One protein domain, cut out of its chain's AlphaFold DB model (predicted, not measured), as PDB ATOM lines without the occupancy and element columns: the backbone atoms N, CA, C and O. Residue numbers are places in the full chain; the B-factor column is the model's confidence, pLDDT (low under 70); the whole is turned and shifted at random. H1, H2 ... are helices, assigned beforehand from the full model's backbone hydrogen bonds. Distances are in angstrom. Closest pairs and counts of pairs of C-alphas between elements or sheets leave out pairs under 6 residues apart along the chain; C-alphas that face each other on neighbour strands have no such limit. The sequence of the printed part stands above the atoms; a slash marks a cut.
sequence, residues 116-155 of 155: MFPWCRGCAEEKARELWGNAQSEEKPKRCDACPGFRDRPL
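Overview. This is residues 116 to 155 of the 155 residues of an uncharacterized protein of Blautia sp. AF26-2 (UniProt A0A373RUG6). This is a small domain with little regular structure: a short helix, H1, at one end and a single helical turn, H2, toward the other, joined by a long unnamed stretch, residues 134 to 147. The printed part has 40 residues with two named helices, H1 then H2, and no named strand; the class is all helix, with 12 residues in named elements. It is compact, with a radius of gyration of the C-alphas of 9.9 A and spans of 27 by 21 by 13 A.

Along the chain. H1, residues 126 to 133, runs 10.4 A from C-alpha 126 at (43.449, -21.180, 24.218) to C-alpha 133 at (46.847, -18.483, 14.755). H2, residues 148 to 151, ends with C-alpha 151 at (52.092, -10.695, 31.879).

Arrangement. H1 and H2 are apart, with no C-alpha of the one within 8 A of the other. In H1 every O i to N i+4 pair is within hydrogen-bond range; H2 is too short for such a pair, and its one O i to N i+3 pair is within range.

Size, cuts and confidence. The C-alphas farthest apart, those of Gln 136 and Asp 152, are 27.6 A apart. The printed part has no cut, and the link from H1 to H2 is long, with 14 residues. Confidence is low, under 70, at residues 146 to 155, where 155 is the chain's last residue.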
ATOM      1  N   MET A 116      51.419 -19.897  19.730       85.00
ATOM      2  CA  MET A 116      50.932 -20.659  20.878       85.00
ATOM      3  C   MET A 116      52.092 -20.985  21.831       85.00
ATOM      4  O   MET A 116      52.963 -21.803  21.556       85.00
ATOM      5  N   PHE A 117      52.142 -20.340  22.993       79.12
ATOM      6  CA  PHE A 117      53.119 -20.724  24.011       79.12
ATOM      7  C   PHE A 117      52.661 -21.987  24.760       79.12
ATOM      8  O   PHE A 117      51.453 -22.201  24.870       79.12
ATOM      9  N   PRO A 118      53.569 -22.785  25.359       80.38
ATOM     10  CA  PRO A 118      53.181 -23.986  26.108       80.38
ATOM     11  C   PRO A 118      52.127 -23.724  27.192       80.38
ATOM     12  O   PRO A 118      51.187 -24.489  27.349       80.38
ATOM     13  N   TRP A 119      52.227 -22.592  27.890       77.88
ATOM     14  CA  TRP A 119      51.288 -22.172  28.937       77.88
ATOM     15  C   TRP A 119      49.974 -21.573  28.409       77.88
ATOM     16  O   TRP A 119      49.093 -21.239  29.196       77.88
ATOM     17  N   CYS A 120      49.825 -21.387  27.093       80.75
ATOM     18  CA  CYS A 120      48.515 -21.107  26.512       80.75
ATOM     19  C   CYS A 120      47.612 -22.346  26.578       80.75
ATOM     20  O   CYS A 120      46.396 -22.182  26.587       80.75
ATOM     21  N   ARG A 121      48.187 -23.557  26.662       82.31
ATOM     22  CA  ARG A 121      47.438 -24.802  26.860       82.31
ATOM     23  C   ARG A 121      46.777 -24.786  28.245       82.31
ATOM     24  O   ARG A 121      47.467 -24.694  29.258       82.31
ATOM     25  N   GLY A 122      45.449 -24.834  28.287       79.62
ATOM     26  CA  GLY A 122      44.612 -24.726  29.487       79.62
ATOM     27  C   GLY A 122      44.155 -23.304  29.841       79.62
ATOM     28  O   GLY A 122      43.463 -23.115  30.840       79.62
ATOM     29  N   CYS A 123      44.523 -22.292  29.052       83.31
ATOM     30  CA  CYS A 123      44.060 -20.918  29.240       83.31
ATOM     31  C   CYS A 123      42.622 -20.734  28.719       83.31
ATOM     32  O   CYS A 123      42.236 -21.341  27.724       83.31
ATOM     33  N   ALA A 124      41.856 -19.807  29.309       85.31
ATOM     34  CA  ALA A 124      40.531 -19.423  28.805       85.31
ATOM     35  C   ALA A 124      40.543 -18.957  27.331       85.31
ATOM     36  O   ALA A 124      39.577 -19.168  26.607       85.31
ATOM     37  N   GLU A 125      41.656 -18.369  26.877       86.31
ATOM     38  CA  GLU A 125      41.848 -17.877  25.506       86.31
ATOM     39  C   GLU A 125      42.527 -18.908  24.581       86.31
ATOM     40  O   GLU A 125      42.883 -18.561  23.456       86.31
ATOM     41  N   GLU A 126      42.752 -20.157  25.022       88.25
ATOM     42  CA  GLU A 126      43.449 -21.180  24.218       88.25
ATOM     43  C   GLU A 126      42.790 -21.357  22.849       88.25
ATOM     44  O   GLU A 126      43.438 -21.176  21.818       88.25
ATOM     45  N   LYS A 127      41.482 -21.643  22.843       90.62
ATOM     46  CA  LYS A 127      40.726 -21.905  21.615       90.62
ATOM     47  C   LYS A 127      40.705 -20.692  20.687       90.62
ATOM     48  O   LYS A 127      40.914 -20.838  19.491       90.62
ATOM     49  N   ALA A 128      40.491 -19.493  21.231       90.44
ATOM     50  CA  ALA A 128      40.494 -18.263  20.439       90.44
ATOM     51  C   ALA A 128      41.864 -18.018  19.786       90.44
ATOM     52  O   ALA A 128      41.944 -17.647  18.618       90.44
ATOM     53  N   ARG A 129      42.954 -18.287  20.514       89.06
ATOM     54  CA  ARG A 129      44.321 -18.147  19.999       89.06
ATOM     55  C   ARG A 129      44.675 -19.195  18.956       89.06
ATOM     56  O   ARG A 129      45.395 -18.870  18.020       89.06
ATOM     57  N   GLU A 130      44.184 -20.419  19.112       90.06
ATOM     58  CA  GLU A 130      44.364 -21.482  18.123       90.06
ATOM     59  C   GLU A 130      43.630 -21.151  16.821       90.06
ATOM     60  O   GLU A 130      44.228 -21.245  15.755       90.06
ATOM     61  N   LEU A 131      42.380 -20.680  16.900       91.69
ATOM     62  CA  LEU A 131      41.616 -20.243  15.728       91.69
ATOM     63  C   LEU A 131      42.285 -19.055  15.026       91.69
ATOM     64  O   LEU A 131      42.446 -19.072  13.811       91.69
ATOM     65  N   TRP A 132      42.712 -18.045  15.786       90.88
ATOM     66  CA  TRP A 132      43.384 -16.868  15.232       90.88
ATOM     67  C   TRP A 132      44.742 -17.209  14.601       90.88
ATOM     68  O   TRP A 132      45.039 -16.775  13.492       90.88
ATOM     69  N   GLY A 133      45.555 -18.030  15.273       89.44
ATOM     70  CA  GLY A 133      46.847 -18.483  14.755       89.44
ATOM     71  C   GLY A 133      46.720 -19.332  13.490       89.44
ATOM     72  O   GLY A 133      47.494 -19.155  12.558       89.44
ATOM     73  N   ASN A 134      45.699 -20.186  13.414       89.88
ATOM     74  CA  ASN A 134      45.382 -20.962  12.213       89.88
ATOM     75  C   ASN A 134      44.615 -20.156  11.150       89.88
ATOM     76  O   ASN A 134      44.081 -20.761  10.231       89.88
ATOM     77  N   ALA A 135      44.514 -18.828  11.280       88.81
ATOM     78  CA  ALA A 135      43.769 -17.954  10.369       88.81
ATOM     79  C   ALA A 135      42.290 -18.356  10.144       88.81
ATOM     80  O   ALA A 135      41.676 -17.973   9.156       88.81
ATOM     81  N   GLN A 136      41.694 -19.083  11.093       88.06
ATOM     82  CA  GLN A 136      40.270 -19.447  11.118       88.06
ATOM     83  C   GLN A 136      39.403 -18.373  11.799       88.06
ATOM     84  O   GLN A 136      38.182 -18.498  11.862       88.06
ATOM     85  N   SER A 137      40.033 -17.336  12.353       88.75
ATOM     86  CA  SER A 137      39.382 -16.165  12.936       88.75
ATOM     87  C   SER A 137      40.246 -14.926  12.714       88.75
ATOM     88  O   SER A 137      41.452 -14.963  12.953       88.75
ATOM     89  N   GLU A 138      39.624 -13.815  12.324       85.56
ATOM     90  CA  GLU A 138      40.269 -12.496  12.267       85.56
ATOM     91  C   GLU A 138      40.284 -11.802  13.640       85.56
ATOM     92  O   GLU A 138      41.065 -10.877  13.875       85.56
ATOM     93  N   GLU A 139      39.443 -12.255  14.578       89.06
ATOM     94  CA  GLU A 139      39.351 -11.667  15.911       89.06
ATOM     95  C   GLU A 139      40.601 -12.014  16.722       89.06
ATOM     96  O   GLU A 139      40.821 -13.160  17.129       89.06
ATOM     97  N   LYS A 140      41.430 -10.997  16.973       86.94
ATOM     98  CA  LYS A 140      42.623 -11.135  17.804       86.94
ATOM     99  C   LYS A 140      42.212 -11.549  19.227       86.94
ATOM    100  O   LYS A 140      41.464 -10.810  19.871       86.94
ATOM    101  N   PRO A 141      42.739 -12.669  19.760       85.81
ATOM    102  CA  PRO A 141      42.389 -13.151  21.089       85.81
ATOM    103  C   PRO A 141      42.822 -12.145  22.150       85.81
ATOM    104  O   PRO A 141      43.834 -11.443  21.998       85.81
ATOM    105  N   LYS A 142      42.099 -12.121  23.269       83.94
ATOM    106  CA  LYS A 142      42.437 -11.207  24.357       83.94
ATOM    107  C   LYS A 142      43.802 -11.573  24.935       83.94
ATOM    108  O   LYS A 142      44.259 -12.726  24.910       83.94
ATOM    109  N   ARG A 143      44.488 -10.563  25.469       76.19
ATOM    110  CA  ARG A 143      45.657 -10.811  26.313       76.19
ATOM    111  C   ARG A 143      45.166 -11.553  27.554       76.19
ATOM    112  O   ARG A 143      44.206 -11.133  28.188       76.19
ATOM    113  N   CYS A 144      45.813 -12.667  27.879       71.50
ATOM    114  CA  CYS A 144      45.543 -13.356  29.131       71.50
ATOM    115  C   CYS A 144      46.485 -12.803  30.203       71.50
ATOM    116  O   CYS A 144      47.691 -13.022  30.128       71.50
ATOM    117  N   ASP A 145      45.947 -12.118  31.210       71.19
ATOM    118  CA  ASP A 145      46.759 -11.536  32.291       71.19
ATOM    119  C   ASP A 145      47.256 -12.587  33.300       71.19
ATOM    120  O   ASP A 145      48.233 -12.368  34.015       71.19
ATOM    121  N   ALA A 146      46.625 -13.766  33.314       69.56
ATOM    122  CA  ALA A 146      47.076 -14.933  34.074       69.56
ATOM    123  C   ALA A 146      48.201 -15.712  33.367       69.56
ATOM    124  O   ALA A 146      48.830 -16.576  33.974       69.56
ATOM    125  N   CYS A 147      48.455 -15.427  32.088       68.06
ATOM    126  CA  CYS A 147      49.462 -16.099  31.281       68.06
ATOM    127  C   CYS A 147      50.838 -15.445  31.513       68.06
ATOM    128  O   CYS A 147      51.026 -14.289  31.115       68.06
ATOM    129  N   PRO A 148      51.829 -16.157  32.089       65.88
ATOM    130  CA  PRO A 148      53.136 -15.577  32.416       65.88
ATOM    131  C   PRO A 148      53.848 -14.979  31.196       65.88
ATOM    132  O   PRO A 148      54.463 -13.921  31.280       65.88
ATOM    133  N   GLY A 149      53.694 -15.611  30.026       65.50
ATOM    134  CA  GLY A 149      54.311 -15.142  28.785       65.50
ATOM    135  C   GLY A 149      53.790 -13.805  28.273       65.50
ATOM    136  O   GLY A 149      54.525 -13.107  27.577       65.50
ATOM    137  N   PHE A 150      52.547 -13.446  28.608       64.50
ATOM    138  CA  PHE A 150      52.008 -12.130  28.292       64.50
ATOM    139  C   PHE A 150      52.186 -11.168  29.451       64.50
ATOM    140  O   PHE A 150      52.539 -10.031  29.192       64.50
ATOM    141  N   ARG A 151      51.984 -11.581  30.708       64.31
ATOM    142  CA  ARG A 151      52.092 -10.695  31.879       64.31
ATOM    143  C   ARG A 151      53.409  -9.919  31.917       64.31
ATOM    144  O   ARG A 151      53.388  -8.713  32.136       64.31
ATOM    145  N   ASP A 152      54.516 -10.592  31.615       63.88
ATOM    146  CA  ASP A 152      55.860 -10.041  31.800       63.88
ATOM    147  C   ASP A 152      56.483  -9.476  30.499       63.88
ATOM    148  O   ASP A 152      57.666  -9.134  30.479       63.88
ATOM    149  N   ARG A 153      55.713  -9.354  29.401       57.56
ATOM    150  CA  ARG A 153      56.174  -8.753  28.131       57.56
ATOM    151  C   ARG A 153      55.483  -7.409  27.824       57.56
ATOM    152  O   ARG A 153      54.280  -7.272  28.084       57.56
ATOM    153  N   PRO A 154      56.212  -6.417  27.264       54.88
ATOM    154  CA  PRO A 154      55.614  -5.190  26.733       54.88
ATOM    155  C   PRO A 154      54.637  -5.492  25.586       54.88
ATOM    156  O   PRO A 154      54.758  -6.535  24.940       54.88
ATOM    157  N   LEU A 155      53.661  -4.597  25.381       50.91
ATOM    158  CA  LEU A 155      52.708  -4.650  24.262       50.91
ATOM    159  C   LEU A 155      53.401  -4.451  22.911       50.91
ATOM    160  O   LEU A 155      54.312  -3.596  22.857       50.91
TER     161      LEU A 155